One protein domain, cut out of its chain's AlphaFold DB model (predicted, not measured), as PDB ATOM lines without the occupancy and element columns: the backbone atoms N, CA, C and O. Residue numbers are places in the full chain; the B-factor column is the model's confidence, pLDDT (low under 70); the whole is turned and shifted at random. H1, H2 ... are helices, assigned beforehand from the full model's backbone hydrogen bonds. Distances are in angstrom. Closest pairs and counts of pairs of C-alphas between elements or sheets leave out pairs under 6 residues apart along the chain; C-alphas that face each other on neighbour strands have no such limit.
ATOM      1  N   ASP A 414     -60.594   7.617 -23.971       59.50
ATOM      2  CA  ASP A 414     -61.793   8.273 -24.485       59.50
ATOM      3  C   ASP A 414     -61.626   9.792 -24.604       59.50
ATOM      4  O   ASP A 414     -61.970  10.342 -25.645       59.50
ATOM      5  N   GLU A 415     -61.022  10.468 -23.621       58.09
ATOM      6  CA  GLU A 415     -60.698  11.903 -23.706       58.09
ATOM      7  C   GLU A 415     -59.624  12.176 -24.768       58.09
ATOM      8  O   GLU A 415     -59.663  13.198 -25.448       58.09
ATOM      9  N   GLU A 416     -58.678  11.256 -24.967       63.84
ATOM     10  CA  GLU A 416     -57.691  11.344 -26.043       63.84
ATOM     11  C   GLU A 416     -58.336  11.119 -27.419       63.84
ATOM     12  O   GLU A 416     -58.034  11.838 -28.377       63.84
ATOM     13  N   LYS A 417     -59.273  10.169 -27.544       68.31
ATOM     14  CA  LYS A 417     -60.085   9.994 -28.759       68.31
ATOM     15  C   LYS A 417     -60.978  11.202 -29.012       68.31
ATOM     16  O   LYS A 417     -61.102  11.614 -30.165       68.31
ATOM     17  N   GLU A 418     -61.562  11.790 -27.976       59.16
ATOM     18  CA  GLU A 418     -62.428  12.961 -28.083       59.16
ATOM     19  C   GLU A 418     -61.629  14.221 -28.420       59.16
ATOM     20  O   GLU A 418     -62.019  14.951 -29.325       59.16
ATOM     21  N   LEU A 419     -60.445  14.409 -27.831       59.19
ATOM     22  CA  LEU A 419     -59.492  15.452 -28.209       59.19
ATOM     23  C   LEU A 419     -59.042  15.270 -29.659       59.19
ATOM     24  O   LEU A 419     -59.069  16.221 -30.432       59.19
ATOM     25  N   ASN A 420     -58.696  14.051 -30.077       61.03
ATOM     26  CA  ASN A 420     -58.357  13.753 -31.470       61.03
ATOM     27  C   ASN A 420     -59.541  13.980 -32.422       61.03
ATOM     28  O   ASN A 420     -59.342  14.376 -33.574       61.03
ATOM     29  N   LYS A 421     -60.772  13.767 -31.953       65.56
ATOM     30  CA  LYS A 421     -62.010  14.023 -32.692       65.56
ATOM     31  C   LYS A 421     -62.323  15.519 -32.765       65.56
ATOM     32  O   LYS A 421     -62.643  15.975 -33.851       65.56
ATOM     33  N   LEU A 422     -62.134  16.293 -31.699       53.25
ATOM     34  CA  LEU A 422     -62.223  17.762 -31.656       53.25
ATOM     35  C   LEU A 422     -61.157  18.400 -32.553       53.25
ATOM     36  O   LEU A 422     -61.466  19.201 -33.426       53.25
ATOM     37  N   ILE A 423     -59.914  17.928 -32.462       57.00
ATOM     38  CA  ILE A 423     -58.806  18.280 -33.361       57.00
ATOM     39  C   ILE A 423     -59.147  17.942 -34.826       57.00
ATOM     40  O   ILE A 423     -58.650  18.612 -35.736       57.00
ATOM     41  N   ARG A 424     -59.955  16.909 -35.096       53.62
ATOM     42  CA  ARG A 424     -60.406  16.552 -36.455       53.62
ATOM     43  C   ARG A 424     -61.663  17.306 -36.911       53.62
ATOM     44  O   ARG A 424     -61.763  17.560 -38.110       53.62
ATOM     45  N   ASN A 425     -62.576  17.654 -36.006       43.72
ATOM     46  CA  ASN A 425     -63.934  18.106 -36.322       43.72
ATOM     47  C   ASN A 425     -64.179  19.600 -36.068       43.72
ATOM     48  O   ASN A 425     -65.092  20.149 -36.682       43.72
ATOM     49  N   GLU A 426     -63.391  20.274 -35.225       50.50
ATOM     50  CA  GLU A 426     -63.514  21.721 -35.041       50.50
ATOM     51  C   GLU A 426     -62.681  22.500 -36.074       50.50
ATOM     52  O   GLU A 426     -61.511  22.187 -36.320       50.50
ATOM     53  N   PRO A 427     -63.269  23.526 -36.718       48.00
ATOM     54  CA  PRO A 427     -62.693  24.186 -37.886       48.00
ATOM     55  C   PRO A 427     -61.577  25.185 -37.557       48.00
ATOM     56  O   PRO A 427     -61.022  25.778 -38.486       48.00
ATOM     57  N   GLN A 428     -61.219  25.378 -36.282       54.78
ATOM     58  CA  GLN A 428     -60.052  26.184 -35.929       54.78
ATOM     59  C   GLN A 428     -58.787  25.384 -36.244       54.78
ATOM     60  O   GLN A 428     -58.266  24.591 -35.465       54.78
ATOM     61  N   LEU A 429     -58.319  25.542 -37.478       59.31
ATOM     62  CA  LEU A 429     -57.092  24.920 -37.933       59.31
ATOM     63  C   LEU A 429     -55.916  25.630 -37.270       59.31
ATOM     64  O   LEU A 429     -55.673  26.808 -37.522       59.31
ATOM     65  N   LEU A 430     -55.151  24.884 -36.475       64.06
ATOM     66  CA  LEU A 430     -53.837  25.327 -36.014       64.06
ATOM     67  C   LEU A 430     -53.013  25.843 -37.209       64.06
ATOM     68  O   LEU A 430     -53.007  25.171 -38.252       64.06
ATOM     69  N   PRO A 431     -52.259  26.947 -37.056       69.56
ATOM     70  CA  PRO A 431     -51.341  27.493 -38.052       69.56
ATOM     71  C   PRO A 431     -50.518  26.415 -38.751       69.56
ATOM     72  O   PRO A 431     -50.436  26.384 -39.976       69.56
ATOM     73  N   LYS A 432     -50.023  25.434 -37.990       73.88
ATOM     74  CA  LYS A 432     -49.312  24.275 -38.527       73.88
ATOM     75  C   LYS A 432     -50.138  23.438 -39.510       73.88
ATOM     76  O   LYS A 432     -49.634  23.079 -40.566       73.88
ATOM     77  N   LYS A 433     -51.390  23.097 -39.188       73.75
ATOM     78  CA  LYS A 433     -52.251  22.294 -40.079       73.75
ATOM     79  C   LYS A 433     -52.600  23.051 -41.353       73.75
ATOM     80  O   LYS A 433     -52.722  22.437 -42.412       73.75
ATOM     81  N   VAL A 434     -52.789  24.368 -41.251       74.06
ATOM     82  CA  VAL A 434     -52.971  25.222 -42.428       74.06
ATOM     83  C   VAL A 434     -51.685  25.222 -43.250       74.06
ATOM     84  O   VAL A 434     -51.736  24.987 -44.452       74.06
ATOM     85  N   PHE A 435     -50.530  25.379 -42.603       72.81
ATOM     86  CA  PHE A 435     -49.225  25.376 -43.252       72.81
ATOM     87  C   PHE A 435     -48.940  24.057 -43.979       72.81
ATOM     88  O   PHE A 435     -48.589  24.090 -45.156       72.81
ATOM     89  N   THR A 436     -49.154  22.895 -43.348       75.94
ATOM     90  CA  THR A 436     -48.943  21.586 -43.992       75.94
ATOM     91  C   THR A 436     -49.879  21.393 -45.180       75.94
ATOM     92  O   THR A 436     -49.407  21.095 -46.274       75.94
ATOM     93  N   LYS A 437     -51.181  21.679 -45.024       79.56
ATOM     94  CA  LYS A 437     -52.158  21.575 -46.122       79.56
ATOM     95  C   LYS A 437     -51.852  22.532 -47.277       79.56
ATOM     96  O   LYS A 437     -52.012  22.165 -48.442       79.56
ATOM     97  N   LEU A 438     -51.420  23.760 -46.989       74.25
ATOM     98  CA  LEU A 438     -51.041  24.728 -48.019       74.25
ATOM     99  C   LEU A 438     -49.737  24.328 -48.715       74.25
ATOM    100  O   LEU A 438     -49.649  24.456 -49.936       74.25
ATOM    101  N   LYS A 439     -48.764  23.782 -47.976       74.75
ATOM    102  CA  LYS A 439     -47.513  23.257 -48.533       74.75
ATOM    103  C   LYS A 439     -47.784  22.069 -49.459       74.75
ATOM    104  O   LYS A 439     -47.370  22.111 -50.615       74.75
ATOM    105  N   GLU A 440     -48.582  21.098 -49.025       78.44
ATOM    106  CA  GLU A 440     -49.043  19.963 -49.841       78.44
ATOM    107  C   GLU A 440     -49.827  20.428 -51.084       78.44
ATOM    108  O   GLU A 440     -49.604  19.948 -52.199       78.44
ATOM    109  N   SER A 441     -50.705  21.429 -50.935       71.81
ATOM    110  CA  SER A 441     -51.443  22.022 -52.059       71.81
ATOM    111  C   SER A 441     -50.532  22.766 -53.042       71.81
ATOM    112  O   SER A 441     -50.796  22.772 -54.243       71.81
ATOM    113  N   SER A 442     -49.467  23.409 -52.558       67.44
ATOM    114  CA  SER A 442     -48.491  24.099 -53.407       67.44
ATOM    115  C   SER A 442     -47.604  23.114 -54.174       67.44
ATOM    116  O   SER A 442     -47.359  23.323 -55.360       67.44
ATOM    117  N   GLN A 443     -47.213  22.000 -53.544       67.25
ATOM    118  CA  GLN A 443     -46.393  20.950 -54.151       67.25
ATOM    119  C   GLN A 443     -47.174  20.144 -55.198       67.25
ATOM    120  O   GLN A 443     -46.682  19.947 -56.304       67.25
ATOM    121  N   SER A 444     -48.432  19.784 -54.915       60.47
ATOM    122  CA  SER A 444     -49.314  19.081 -55.869       60.47
ATOM    123  C   SER A 444     -49.744  19.934 -57.076       60.47
ATOM    124  O   SER A 444     -50.187  19.411 -58.098       60.47
ATOM    125  N   LYS A 445     -49.603  21.267 -57.012       56.12
ATOM    126  CA  LYS A 445     -49.967  22.187 -58.109       56.12
ATOM    127  C   LYS A 445     -48.891  22.375 -59.172       56.12
ATOM    128  O   LYS A 445     -49.217  22.968 -60.214       56.12
ATOM    129  N   ASN A 446     -47.679  21.863 -58.949       52.53
ATOM    130  CA  ASN A 446     -46.668  21.761 -60.002       52.53
ATOM    131  C   ASN A 446     -47.132  20.840 -61.148       52.53
ATOM    132  O   ASN A 446     -46.744  21.074 -62.292       52.53
ATOM    133  N   SER A 457     -54.883  34.823 -58.369       73.06
ATOM    134  CA  SER A 457     -55.424  35.250 -57.069       73.06
ATOM    135  C   SER A 457     -55.274  34.155 -56.014       73.06
ATOM    136  O   SER A 457     -54.810  34.419 -54.908       73.06
ATOM    137  N   HIS A 458     -55.564  32.904 -56.378       75.88
ATOM    138  CA  HIS A 458     -55.412  31.769 -55.476       75.88
ATOM    139  C   HIS A 458     -53.952  31.547 -55.055       75.88
ATOM    140  O   HIS A 458     -53.685  31.351 -53.875       75.88
ATOM    141  N   ASN A 459     -52.996  31.627 -55.986       79.19
ATOM    142  CA  ASN A 459     -51.579  31.495 -55.648       79.19
ATOM    143  C   ASN A 459     -51.081  32.652 -54.777       79.19
ATOM    144  O   ASN A 459     -50.323  32.393 -53.849       79.19
ATOM    145  N   ARG A 460     -51.522  33.895 -55.023       83.25
ATOM    146  CA  ARG A 460     -51.137  35.052 -54.199       83.25
ATOM    147  C   ARG A 460     -51.637  34.910 -52.764       83.25
ATOM    148  O   ARG A 460     -50.871  35.148 -51.838       83.25
ATOM    149  N   VAL A 461     -52.883  34.468 -52.579       84.38
ATOM    150  CA  VAL A 461     -53.436  34.209 -51.241       84.38
ATOM    151  C   VAL A 461     -52.695  33.056 -50.569       84.38
ATOM    152  O   VAL A 461     -52.231  33.220 -49.452       84.38
ATOM    153  N   VAL A 462     -52.481  31.930 -51.259       82.19
ATOM    154  CA  VAL A 462     -51.740  30.784 -50.697       82.19
ATOM    155  C   VAL A 462     -50.313  31.172 -50.306       82.19
ATOM    156  O   VAL A 462     -49.882  30.843 -49.207       82.19
ATOM    157  N   GLN A 463     -49.583  31.886 -51.166       82.88
ATOM    158  CA  GLN A 463     -48.228  32.352 -50.864       82.88
ATOM    159  C   GLN A 463     -48.219  33.357 -49.709       82.88
ATOM    160  O   GLN A 463     -47.361  33.253 -48.837       82.88
ATOM    161  N   GLY A 464     -49.184  34.281 -49.668       84.94
ATOM    162  CA  GLY A 464     -49.349  35.228 -48.566       84.94
ATOM    163  C   GLY A 464     -49.617  34.523 -47.236       84.94
ATOM    164  O   GLY A 464     -48.930  34.784 -46.255       84.94
ATOM    165  N   THR A 465     -50.545  33.563 -47.219       85.50
ATOM    166  CA  THR A 465     -50.863  32.778 -46.022       85.50
ATOM    167  C   THR A 465     -49.690  31.903 -45.597       85.50
ATOM    168  O   THR A 465     -49.373  31.863 -44.417       85.50
ATOM    169  N   VAL A 466     -48.995  31.237 -46.526       84.62
ATOM    170  CA  VAL A 466     -47.784  30.474 -46.190       84.62
ATOM    171  C   VAL A 466     -46.735  31.402 -45.584       84.62
ATOM    172  O   VAL A 466     -46.243  31.093 -44.508       84.62
ATOM    173  N   LYS A 467     -46.445  32.556 -46.201       86.88
ATOM    174  CA  LYS A 467     -45.472  33.531 -45.682       86.88
ATOM    175  C   LYS A 467     -45.829  33.992 -44.267       86.88
ATOM    176  O   LYS A 467     -44.965  33.960 -43.401       86.88
ATOM    177  N   TYR A 468     -47.094  34.344 -44.029       87.25
ATOM    178  CA  TYR A 468     -47.593  34.710 -42.703       87.25
ATOM    179  C   TYR A 468     -47.391  33.578 -41.689       87.25
ATOM    180  O   TYR A 468     -46.775  33.778 -40.649       87.25
ATOM    181  N   LEU A 469     -47.835  32.365 -42.026       84.31
ATOM    182  CA  LEU A 469     -47.726  31.210 -41.139       84.31
ATOM    183  C   LEU A 469     -46.271  30.856 -40.840       84.31
ATOM    184  O   LEU A 469     -45.974  30.523 -39.706       84.31
ATOM    185  N   THR A 470     -45.368  30.968 -41.816       83.25
ATOM    186  CA  THR A 470     -43.932  30.704 -41.601       83.25
ATOM    187  C   THR A 470     -43.304  31.702 -40.622       83.25
ATOM    188  O   THR A 470     -42.304  31.382 -40.000       83.25
ATOM    189  N   GLY A 471     -43.882  32.899 -40.480       80.81
ATOM    190  CA  GLY A 471     -43.458  33.880 -39.478       80.81
ATOM    191  C   GLY A 471     -43.968  33.582 -38.066       80.81
ATOM    192  O   GLY A 471     -43.470  34.166 -37.110       80.81
ATOM    193  N   LEU A 472     -44.939  32.676 -37.905       82.44
ATOM    194  CA  LEU A 472     -45.439  32.293 -36.589       82.44
ATOM    195  C   LEU A 472     -44.540  31.222 -35.966       82.44
ATOM    196  O   LEU A 472     -44.303  30.173 -36.571       82.44
ATOM    197  N   VAL A 473     -44.155  31.427 -34.704       80.88
ATOM    198  CA  VAL A 473     -43.396  30.460 -33.881       80.88
ATOM    199  C   VAL A 473     -44.087  29.089 -33.854       80.88
ATOM    200  O   VAL A 473     -43.453  28.033 -33.849       80.88
ATOM    201  N   SER A 474     -45.419  29.080 -33.895       76.81
ATOM    202  CA  SER A 474     -46.234  27.866 -33.880       76.81
ATOM    203  C   SER A 474     -46.131  26.996 -35.139       76.81
ATOM    204  O   SER A 474     -46.496  25.818 -35.096       76.81
ATOM    205  N   SER A 475     -45.610  27.522 -36.252       75.56
ATOM    206  CA  SER A 475     -45.546  26.800 -37.530       75.56
ATOM    207  C   SER A 475     -44.468  25.718 -37.593       75.56
ATOM    208  O   SER A 475     -44.647  24.718 -38.295       75.56
ATOM    209  N   HIS A 476     -43.394  25.868 -36.816       76.25
ATOM    210  CA  HIS A 476     -42.265  24.932 -36.780       76.25
ATOM    211  C   HIS A 476     -42.463  23.760 -35.812       76.25
ATOM    212  O   HIS A 476     -41.725  22.777 -35.857       76.25
ATOM    213  N   ARG A 477     -43.487  23.817 -34.958       80.06
ATOM    214  CA  ARG A 477     -43.695  22.836 -33.885       80.06
ATOM    215  C   ARG A 477     -44.049  21.468 -34.443       80.06
ATOM    216  O   ARG A 477     -44.818  21.371 -35.396       80.06
ATOM    217  N   ASN A 478     -43.563  20.376 -33.853       84.56
ATOM    218  CA  ASN A 478     -44.031  19.033 -34.217       84.56
ATOM    219  C   ASN A 478     -45.477  18.793 -33.690       84.56
ATOM    220  O   ASN A 478     -46.000  19.553 -32.879       84.56
ATOM    221  N   THR A 479     -46.195  17.805 -34.235       83.81
ATOM    222  CA  THR A 479     -47.594  17.525 -33.834       83.81
ATOM    223  C   THR A 479     -47.672  17.035 -32.392       83.81
ATOM    224  O   THR A 479     -48.612  17.378 -31.687       83.81
ATOM    225  N   GLU A 480     -46.659  16.298 -31.946       86.25
ATOM    226  CA  GLU A 480     -46.534  15.794 -30.577       86.25
ATOM    227  C   GLU A 480     -46.421  16.928 -29.548       86.25
ATOM    228  O   GLU A 480     -47.100  16.895 -28.528       86.25
ATOM    229  N   SER A 481     -45.656  17.985 -29.844       87.38
ATOM    230  CA  SER A 481     -45.525  19.164 -28.972       87.38
ATOM    231  C   SER A 481     -46.847  19.899 -28.822       87.38
ATOM    232  O   SER A 481     -47.159  20.391 -27.745       87.38
ATOM    233  N   ILE A 482     -47.652  19.953 -29.887       89.62
ATOM    234  CA  ILE A 482     -48.989  20.551 -29.832       89.62
ATOM    235  C   ILE A 482     -49.911  19.709 -28.942       89.62
ATOM    236  O   ILE A 482     -50.628  20.263 -28.116       89.62
ATOM    237  N   VAL A 483     -49.887  18.379 -29.073       90.75
ATOM    238  CA  VAL A 483     -50.682  17.487 -28.210       90.75
ATOM    239  C   VAL A 483     -50.258  17.632 -26.747       90.75
ATOM    240  O   VAL A 483     -51.115  17.803 -25.882       90.75
ATOM    241  N   ARG A 484     -48.949  17.663 -26.475       91.69
ATOM    242  CA  ARG A 484     -48.404  17.923 -25.135       91.69
ATOM    243  C   ARG A 484     -48.844  19.291 -24.596       91.69
ATOM    244  O   ARG A 484     -49.199  19.388 -23.425       91.69
ATOM    245  N   ALA A 485     -48.884  20.323 -25.442       93.56
ATOM    246  CA  ALA A 485     -49.406  21.636 -25.067       93.56
ATOM    247  C   ALA A 485     -50.872  21.566 -24.634       93.56
ATOM    248  O   ALA A 485     -51.205  22.041 -23.553       93.56
ATOM    249  N   PHE A 486     -51.735  20.892 -25.398       94.75
ATOM    250  CA  PHE A 486     -53.123  20.683 -24.977       94.75
ATOM    251  C   PHE A 486     -53.232  19.891 -23.673       94.75
ATOM    252  O   PHE A 486     -54.032  20.256 -22.821       94.75
ATOM    253  N   GLN A 487     -52.423  18.848 -23.480       95.25
ATOM    254  CA  GLN A 487     -52.417  18.063 -22.240       95.25
ATOM    255  C   GLN A 487     -52.083  18.912 -21.010       95.25
ATOM    256  O   GLN A 487     -52.742  18.788 -19.979       95.25
ATOM    257  N   ILE A 488     -51.084  19.790 -21.116       95.94
ATOM    258  CA  ILE A 488     -50.698  20.696 -20.030       95.94
ATOM    259  C   ILE A 488     -51.782  21.755 -19.808       95.94
ATOM    260  O   ILE A 488     -52.243  21.930 -18.683       95.94
ATOM    261  N   LEU A 489     -52.264  22.392 -20.878       96.69
ATOM    262  CA  LEU A 489     -53.289  23.435 -20.797       96.69
ATOM    263  C   LEU A 489     -54.661  22.911 -20.343       96.69
ATOM    264  O   LEU A 489     -55.458  23.675 -19.805       96.69
ATOM    265  N   ASN A 490     -54.949  21.620 -20.521       96.38
ATOM    266  CA  ASN A 490     -56.178  20.984 -20.034       96.38
ATOM    267  C   ASN A 490     -56.246  20.872 -18.505       96.38
ATOM    268  O   ASN A 490     -57.336  20.679 -17.978       96.38
ATOM    269  N   LYS A 491     -55.123  21.028 -17.793       97.00
ATOM    270  CA  LYS A 491     -55.110  21.105 -16.321       97.00
ATOM    271  C   LYS A 491     -55.738  22.399 -15.801       97.00
ATOM    272  O   LYS A 491     -56.152  22.465 -14.648       97.00
ATOM    273  N   TYR A 492     -55.798  23.419 -16.653       97.00
ATOM    274  CA  TYR A 492     -56.327  24.735 -16.343       97.00
ATOM    275  C   TYR A 492     -57.730  24.871 -16.931       97.00
ATOM    276  O   TYR A 492     -58.033  24.324 -17.995       97.00
ATOM    277  N   GLN A 493     -58.601  25.617 -16.249       95.62
ATOM    278  CA  GLN A 493     -59.984  25.842 -16.683       95.62
ATOM    279  C   GLN A 493     -60.062  26.842 -17.845       95.62
ATOM    280  O   GLN A 493     -60.782  27.826 -17.751       95.62
ATOM    281  N   LEU A 494     -59.300  26.626 -18.917       96.69
ATOM    282  CA  LEU A 494     -59.243  27.486 -20.097       96.69
ATOM    283  C   LEU A 494     -60.260  27.055 -21.155       96.69
ATOM    284  O   LEU A 494     -60.476  25.856 -21.377       96.69
ATOM    285  N   THR A 495     -60.824  28.025 -21.867       95.69
ATOM    286  CA  THR A 495     -61.648  27.758 -23.046       95.69
ATOM    287  C   THR A 495     -60.783  27.240 -24.195       95.69
ATOM    288  O   THR A 495     -59.557  27.369 -24.213       95.69
ATOM    289  N   PHE A 496     -61.416  26.628 -25.190       93.00
ATOM    290  CA  PHE A 496     -60.691  26.115 -26.349       93.00
ATOM    291  C   PHE A 496     -59.963  27.226 -27.123       93.00
ATOM    292  O   PHE A 496     -58.819  27.039 -27.535       93.00
ATOM    293  N   VAL A 497     -60.591  28.400 -27.254       93.94
ATOM    294  CA  VAL A 497     -60.020  29.569 -27.941       93.94
ATOM    295  C   VAL A 497     -58.775  30.072 -27.218       93.94
ATOM    296  O   VAL A 497     -57.749  30.314 -27.848       93.94
ATOM    297  N   GLU A 498     -58.829  30.140 -25.890       96.00
ATOM    298  CA  GLU A 498     -57.700  30.537 -25.045       96.00
ATOM    299  C   GLU A 498     -56.506  29.599 -25.238       96.00
ATOM    300  O   GLU A 498     -55.389  30.043 -25.505       96.00
ATOM    301  N   LYS A 499     -56.750  28.282 -25.209       95.62
ATOM    302  CA  LYS A 499     -55.711  27.270 -25.458       95.62
ATOM    303  C   LYS A 499     -55.079  27.442 -26.841       95.62
ATOM    304  O   LYS A 499     -53.861  27.342 -26.979       95.62
ATOM    305  N   TYR A 500     -55.890  27.727 -27.859       93.62
ATOM    306  CA  TYR A 500     -55.405  27.993 -29.213       93.62
ATOM    307  C   TYR A 500     -54.564  29.262 -29.299       93.62
ATOM    308  O   TYR A 500     -53.518  29.240 -29.946       93.62
ATOM    309  N   ASN A 501     -54.983  30.345 -28.647       94.00
ATOM    310  CA  ASN A 501     -54.241  31.603 -28.638       94.00
ATOM    311  C   ASN A 501     -52.863  31.420 -28.000       94.00
ATOM    312  O   ASN A 501     -51.868  31.800 -28.616       94.00
ATOM    313  N   ILE A 502     -52.781  30.732 -26.856       95.19
ATOM    314  CA  ILE A 502     -51.501  30.397 -26.215       95.19
ATOM    315  C   ILE A 502     -50.608  29.600 -27.178       95.19
ATOM    316  O   ILE A 502     -49.451  29.953 -27.388       95.19
ATOM    317  N   ILE A 503     -51.133  28.542 -27.805       93.81
ATOM    318  CA  ILE A 503     -50.348  27.687 -28.713       93.81
ATOM    319  C   ILE A 503     -49.881  28.448 -29.959       93.81
ATOM    320  O   ILE A 503     -48.773  28.212 -30.445       93.81
ATOM    321  N   ASN A 504     -50.721  29.333 -30.497       91.31
ATOM    322  CA  ASN A 504     -50.440  30.060 -31.729       91.31
ATOM    323  C   ASN A 504     -49.422  31.178 -31.523       91.31
ATOM    324  O   ASN A 504     -48.542  31.336 -32.375       91.31
ATOM    325  N   MET A 505     -49.564  31.914 -30.419       92.81
ATOM    326  CA  MET A 505     -48.767  33.097 -30.092       92.81
ATOM    327  C   MET A 505     -47.484  32.746 -29.342       92.81
ATOM    328  O   MET A 505     -46.507  33.470 -29.475       92.81
ATOM    329  N   ALA A 506     -47.463  31.611 -28.636       93.25
ATOM    330  CA  ALA A 506     -46.324  31.142 -27.852       93.25
ATOM    331  C   ALA A 506     -45.759  32.227 -26.906       93.25
ATOM    332  O   ALA A 506     -44.596  32.602 -27.060       93.25
ATOM    333  N   PRO A 507     -46.581  32.756 -25.974       94.19
ATOM    334  CA  PRO A 507     -46.170  33.820 -25.058       94.19
ATOM    335  C   PRO A 507     -44.950  33.413 -24.224       94.19
ATOM    336  O   PRO A 507     -44.812  32.241 -23.856       94.19
ATOM    337  N   LYS A 508     -44.074  34.381 -23.936       92.31
ATOM    338  CA  LYS A 508     -42.781  34.131 -23.276       92.31
ATOM    339  C   LYS A 508     -42.801  34.385 -21.776       92.31
ATOM    340  O   LYS A 508     -41.949  33.866 -21.058       92.31
ATOM    341  N   ASP A 509     -43.743  35.191 -21.314       94.25
ATOM    342  CA  ASP A 509     -43.847  35.604 -19.925       94.25
ATOM    343  C   ASP A 509     -45.306  35.824 -19.498       94.25
ATOM    344  O   ASP A 509     -46.241  35.774 -20.303       94.25
ATOM    345  N   LEU A 510     -45.519  36.030 -18.197       93.69
ATOM    346  CA  LEU A 510     -46.849  36.307 -17.663       93.69
ATOM    347  C   LEU A 510     -47.527  37.553 -18.271       93.69
ATOM    348  O   LEU A 510     -48.719  37.461 -18.559       93.69
ATOM    349  N   PRO A 511     -46.849  38.699 -18.486       95.12
ATOM    350  CA  PRO A 511     -47.435  39.836 -19.195       95.12
ATOM    351  C   PRO A 511     -48.022  39.484 -20.566       95.12
ATOM    352  O   PRO A 511     -49.167  39.854 -20.832       95.12
ATOM    353  N   ASP A 512     -47.300  38.730 -21.400       95.06
ATOM    354  CA  ASP A 512     -47.807  38.269 -22.697       95.06
ATOM    355  C   ASP A 512     -49.053  37.391 -22.522       95.06
ATOM    356  O   ASP A 512     -50.047  37.545 -23.234       95.06
ATOM    357  N   ILE A 513     -49.024  36.482 -21.544       95.62
ATOM    358  CA  ILE A 513     -50.151  35.598 -21.223       95.62
ATOM    359  C   ILE A 513     -51.384  36.415 -20.807       95.62
ATOM    360  O   ILE A 513     -52.482  36.140 -21.289       95.62
ATOM    361  N   LEU A 514     -51.212  37.422 -19.948       95.12
ATOM    362  CA  LEU A 514     -52.293  38.299 -19.484       95.12
ATOM    363  C   LEU A 514     -52.844  39.196 -20.600       95.12
ATOM    364  O   LEU A 514     -54.016  39.543 -20.563       95.12
ATOM    365  N   CYS A 515     -52.033  39.549 -21.601       95.19
ATOM    366  CA  CYS A 515     -52.511  40.274 -22.783       95.19
ATOM    367  C   CYS A 515     -53.318  39.381 -23.737       95.19
ATOM    368  O   CYS A 515     -54.135  39.881 -24.506       95.19
ATOM    369  N   LEU A 516     -53.066  38.069 -23.730       95.38
ATOM    370  CA  LEU A 516     -53.776  37.107 -24.576       95.38
ATOM    371  C   LEU A 516     -55.094  36.624 -23.970       95.38
ATOM    372  O   LEU A 516     -55.937  36.101 -24.702       95.38
ATOM    373  N   LEU A 517     -55.219  36.705 -22.647       96.00
ATOM    374  CA  LEU A 517     -56.261  36.047 -21.875       96.00
ATOM    375  C   LEU A 517     -56.823  37.004 -20.830       96.00
ATOM    376  O   LEU A 517     -56.211  37.245 -19.785       96.00
ATOM    377  N   ASP A 518     -58.028  37.482 -21.106       93.19
ATOM    378  CA  ASP A 518     -58.754  38.360 -20.204       93.19
ATOM    379  C   ASP A 518     -59.122  37.633 -18.896       93.19
ATOM    380  O   ASP A 518     -59.313  36.411 -18.846       93.19
ATOM    381  N   ASP A 519     -59.203  38.399 -17.808       94.31
ATOM    382  CA  ASP A 519     -59.687  37.956 -16.494       94.31
ATOM    383  C   ASP A 519     -58.936  36.777 -15.846       94.31
ATOM    384  O   ASP A 519     -59.399  36.184 -14.866       94.31
ATOM    385  N   LEU A 520     -57.731  36.453 -16.317       93.94
ATOM    386  CA  LEU A 520     -56.879  35.420 -15.714       93.94
ATOM    387  C   LEU A 520     -56.628  35.653 -14.222       93.94
ATOM    388  O   LEU A 520     -56.685  34.713 -13.431       93.94
ATOM    389  N   GLY A 521     -56.387  36.910 -13.837       90.56
ATOM    390  CA  GLY A 521     -56.163  37.296 -12.442       90.56
ATOM    391  C   GLY A 521     -57.401  37.155 -11.551       90.56
ATOM    392  O   GLY A 521     -57.261  37.058 -10.336       90.56
ATOM    393  N   LEU A 522     -58.600  37.116 -12.144       95.06
ATOM    394  CA  LEU A 522     -59.854  36.858 -11.430       95.06
ATOM    395  C   LEU A 522     -60.140  35.354 -11.319       95.06
ATOM    396  O   LEU A 522     -60.762  34.909 -10.357       95.06
ATOM    397  N   ARG A 523     -59.686  34.565 -12.302       95.75
ATOM    398  CA  ARG A 523     -59.929  33.115 -12.382       95.75
ATOM    399  C   ARG A 523     -58.918  32.289 -11.601       95.75
ATOM    400  O   ARG A 523     -59.284  31.248 -11.060       95.75
ATOM    401  N   PHE A 524     -57.659  32.715 -11.561       97.00
ATOM    402  CA  PHE A 524     -56.579  31.979 -10.909       97.00
ATOM    403  C   PHE A 524     -56.048  32.734  -9.695       97.00
ATOM    404  O   PHE A 524     -55.821  33.941  -9.731       97.00
ATOM    405  N   SER A 525     -55.792  31.995  -8.613       97.00
ATOM    406  CA  SER A 525     -55.000  32.522  -7.504       97.00
ATOM    407  C   SER A 525     -53.571  32.812  -7.976       97.00
ATOM    408  O   SER A 525     -53.098  32.217  -8.946       97.00
ATOM    409  N   LYS A 526     -52.845  33.688  -7.270       95.25
ATOM    410  CA  LYS A 526     -51.450  34.032  -7.612       95.25
ATOM    411  C   LYS A 526     -50.540  32.798  -7.719       95.25
ATOM    412  O   LYS A 526     -49.680  32.749  -8.590       95.25
ATOM    413  N   GLU A 527     -50.760  31.793  -6.873       96.44
ATOM    414  CA  GLU A 527     -50.016  30.525  -6.887       96.44
ATOM    415  C   GLU A 527     -50.303  29.701  -8.149       96.44
ATOM    416  O   GLU A 527     -49.378  29.234  -8.815       96.44
ATOM    417  N   ILE A 528     -51.584  29.565  -8.519       96.50
ATOM    418  CA  ILE A 528     -51.995  28.863  -9.743       96.50
ATOM    419  C   ILE A 528     -51.486  29.613 -10.972       96.50
ATOM    420  O   ILE A 528     -51.037  28.976 -11.918       96.50
ATOM    421  N   LEU A 529     -51.521  30.947 -10.950       96.19
ATOM    422  CA  LEU A 529     -51.055  31.790 -12.045       96.19
ATOM    423  C   LEU A 529     -49.541  31.658 -12.264       96.19
ATOM    424  O   LEU A 529     -49.110  31.537 -13.405       96.19
ATOM    425  N   SER A 530     -48.750  31.604 -11.189       95.25
ATOM    426  CA  SER A 530     -47.303  31.356 -11.265       95.25
ATOM    427  C   SER A 530     -46.994  29.966 -11.839       95.25
ATOM    428  O   SER A 530     -46.193  29.818 -12.760       95.25
ATOM    429  N   LYS A 531     -47.709  28.930 -11.378       96.88
ATOM    430  CA  LYS A 531     -47.578  27.576 -11.936       96.88
ATOM    431  C   LYS A 531     -48.005  27.513 -13.407       96.88
ATOM    432  O   LYS A 531     -47.359  26.840 -14.205       96.88
ATOM    433  N   PHE A 532     -49.071  28.229 -13.757       96.69
ATOM    434  CA  PHE A 532     -49.565  28.347 -15.123       96.69
ATOM    435  C   PHE A 532     -48.540  29.024 -16.034       96.69
ATOM    436  O   PHE A 532     -48.273  28.502 -17.112       96.69
ATOM    437  N   GLU A 533     -47.920  30.121 -15.590       95.62
ATOM    438  CA  GLU A 533     -46.817  30.772 -16.302       95.62
ATOM    439  C   GLU A 533     -45.681  29.779 -16.554       95.62
ATOM    440  O   GLU A 533     -45.286  29.587 -17.702       95.62
ATOM    441  N   MET A 534     -45.199  29.087 -15.516       95.25
ATOM    442  CA  MET A 534     -44.120  28.104 -15.664       95.25
ATOM    443  C   MET A 534     -44.476  26.993 -16.656       95.25
ATOM    444  O   MET A 534     -43.667  26.654 -17.522       95.25
ATOM    445  N   ASP A 535     -45.689  26.445 -16.561       96.12
ATOM    446  CA  ASP A 535     -46.174  25.412 -17.470       96.12
ATOM    447  C   ASP A 535     -46.225  25.935 -18.915       96.12
ATOM    448  O   ASP A 535     -45.703  25.272 -19.810       96.12
ATOM    449  N   VAL A 536     -46.783  27.127 -19.152       94.12
ATOM    450  CA  VAL A 536     -46.892  27.737 -20.489       94.12
ATOM    451  C   VAL A 536     -45.519  28.046 -21.082       94.12
ATOM    452  O   VAL A 536     -45.250  27.659 -22.217       94.12
ATOM    453  N   VAL A 537     -44.623  28.667 -20.316       91.88
ATOM    454  CA  VAL A 537     -43.262  28.985 -20.770       91.88
ATOM    455  C   VAL A 537     -42.481  27.701 -21.070       91.88
ATOM    456  O   VAL A 537     -41.776  27.616 -22.074       91.88
ATOM    457  N   SER A 538     -42.673  26.639 -20.278       92.62
ATOM    458  CA  SER A 538     -42.023  25.341 -20.514       92.62
ATOM    459  C   SER A 538     -42.500  24.615 -21.779       92.62
ATOM    460  O   SER A 538     -41.768  23.784 -22.322       92.62
ATOM    461  N   LEU A 539     -43.705  24.921 -22.286       91.00
ATOM    462  CA  LEU A 539     -44.189  24.395 -23.570       91.00
ATOM    463  C   LEU A 539     -43.401  24.956 -24.748       91.00
ATOM    464  O   LEU A 539     -43.379  24.365 -25.839       91.00
ATOM    465  N   PHE A 540     -42.812  26.129 -24.542       86.25
ATOM    466  CA  PHE A 540     -42.198  26.963 -25.553       86.25
ATOM    467  C   PHE A 540     -40.728  27.203 -25.198       86.25
ATOM    468  O   PHE A 540     -40.331  28.359 -25.082       86.25
ATOM    469  N   PRO A 541     -39.915  26.135 -25.028       72.19
ATOM    470  CA  PRO A 541     -38.494  26.319 -24.806       72.19
ATOM    471  C   PRO A 541     -37.958  27.080 -26.012       72.19
ATOM    472  O   PRO A 541     -38.097  26.623 -27.147       72.19
ATOM    473  N   GLU A 542     -37.441  28.282 -25.775       69.88
ATOM    474  CA  GLU A 542     -36.847  29.071 -26.840       69.88
ATOM    475  C   GLU A 542     -35.714  28.252 -27.452       69.88
ATOM    476  O   GLU A 542     -34.758  27.862 -26.773       69.88
ATOM    477  N   ASP A 543     -35.837  27.973 -28.746       57.12
ATOM    478  CA  ASP A 543     -34.730  27.489 -29.549       57.12
ATOM    479  C   ASP A 543     -33.677  28.621 -29.593       57.12
ATOM    480  O   ASP A 543     -33.664  29.432 -30.516       57.12
ATOM    481  N   ASN A 544     -32.784  28.644 -28.592       45.56
ATOM    482  CA  ASN A 544     -31.472  29.318 -28.543       45.56
ATOM    483  C   ASN A 544     -31.293  30.661 -27.801       45.56
ATOM    484  O   ASN A 544     -30.230  31.253 -27.988       45.56
ATOM    485  N   ASP A 545     -32.189  31.118 -26.920       54.84
ATOM    486  CA  ASP A 545     -31.847  32.268 -26.056       54.84
ATOM    487  C   ASP A 545     -31.223  31.789 -24.718       54.84
ATOM    488  O   ASP A 545     -31.867  31.061 -23.951       54.84
ATOM    489  N   PRO A 546     -29.932  32.062 -24.433       54.22
ATOM    490  CA  PRO A 546     -29.271  31.601 -23.208       54.22
ATOM    491  C   PRO A 546     -29.850  32.213 -21.921       54.22
ATOM    492  O   PRO A 546     -29.747  31.585 -20.862       54.22
ATOM    493  N   ASP A 547     -30.499  33.376 -21.999       54.81
ATOM    494  CA  ASP A 547     -30.968  34.123 -20.825       54.81
ATOM    495  C   ASP A 547     -32.242  33.524 -20.192       54.81
ATOM    496  O   ASP A 547     -32.413  33.540 -18.967       54.81
ATOM    497  N   THR A 548     -33.110  32.871 -20.972       53.59
ATOM    498  CA  THR A 548     -34.328  32.202 -20.469       53.59
ATOM    499  C   THR A 548     -34.025  30.939 -19.661       53.59
ATOM    500  O   THR A 548     -34.738  30.630 -18.699       53.59
ATOM    501  N   LYS A 549     -32.926  30.228 -19.962       51.41
ATOM    502  CA  LYS A 549     -32.482  29.061 -19.169       51.41
ATOM    503  C   LYS A 549     -32.121  29.428 -17.730       51.41
ATOM    504  O   LYS A 549     -32.276  28.595 -16.835       51.41
ATOM    505  N   ILE A 550     -31.646  30.650 -17.504       54.84
ATOM    506  CA  ILE A 550     -31.268  31.146 -16.176       54.84
ATOM    507  C   ILE A 550     -32.531  31.440 -15.352       54.84
ATOM    508  O   ILE A 550     -32.614  31.058 -14.185       54.84
ATOM    509  N   ARG A 551     -33.566  32.019 -15.973       50.91
ATOM    510  CA  ARG A 551     -34.825  32.383 -15.299       50.91
ATOM    511  C   ARG A 551     -35.640  31.169 -14.829       50.91
ATOM    512  O   ARG A 551     -36.157  31.191 -13.716       50.91
ATOM    513  N   ILE A 552     -35.702  30.091 -15.622       54.56
ATOM    514  CA  ILE A 552     -36.411  28.854 -15.229       54.56
ATOM    515  C   ILE A 552     -35.746  28.194 -14.012       54.56
ATOM    516  O   ILE A 552     -36.450  27.733 -13.115       54.56
ATOM    517  N   LYS A 553     -34.406  28.205 -13.931       56.53
ATOM    518  CA  LYS A 553     -33.681  27.681 -12.761       56.53
ATOM    519  C   LYS A 553     -34.003  28.462 -11.487       56.53
ATOM    520  O   LYS A 553     -34.340  27.849 -10.476       56.53
TER     521      LYS A 553
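What this domain is: This is residues 414 to 446 and 457 to 553 of the 594 residues of the protein "RPOL4c domain-containing protein" of Halicephalobus sp. NKZ332 (UniProt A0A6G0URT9). Picture a cluster of helices with H5 near its middle: H4 and H6 pack steeply on H5, the last residues of H8 pack on H4, and little H7 sits between H6 and H8 along the chain. From one side of this cluster H2 and H3 run out as a V, open toward the cut, and this arm makes the length; H1 and H9 lie at the margins. The printed part has 130 residues, nine named helices, H1 to H9 in order, and no named strand: all helix. It is only just compact, close to loose, with a radius of gyration of the C-alphas of 16.5 A and spans of 53 by 39 by 25 A.

Where its parts are: Find C-alpha 431 at (-51.341, 27.493, -38.052); from there H2, residues 431 to 446, runs 23.2 A. H3, residues 457 to 471, runs 21.3 A. Next look for H4 at 479 to 489, H5 at 496 to 505, H6 at 510 to 516, H7 at 520 to 523 and H8 at 526 to 539, 20.0 A long. H1, residues 414 to 425, begins at (-61.793, 8.273, -24.485); H9, residues 546 to 553, ends at (-33.681, 27.681, -12.761).

How they stand to each other: H2 touches H3 at a steep tilt of 43 degrees, opposite ways; their closest C-alphas, of Pro 431 and Leu 469, are 6.0 A apart. H5 touches H4, with C-alphas 499 and 489 closest at 6.5 A, and H6, with 501 and 516 closest at 6.9 A. H8 touches H4 with residues 535 to 539 alone, at a shallow tilt of 3 degrees, opposite ways; C-alphas 539 and 485 come closest, 6.1 A. H7 and H9 are each close to H8 but not clearly touching, and H1 is near H4. Every O i to N i+4 pair is within hydrogen-bond range in H1, H3, H4, H5, H6 and H8; H2 has 11 of 12, H9 has 1 of 4 with 3 of 5 O i to N i+3 pairs, and H7 is too short for one.

The domain as a whole: The farthest C-alphas, of Asn 446 and Ser 525, are 54.2 A apart. Residues 447 to 456 are not printed, and C-alphas 446 and 457 are 16.3 A apart across the cut. Of the links printed whole, none is long. The model's pLDDT is under 70 at residues 414 to 431, 442 to 446 and 542 to 553.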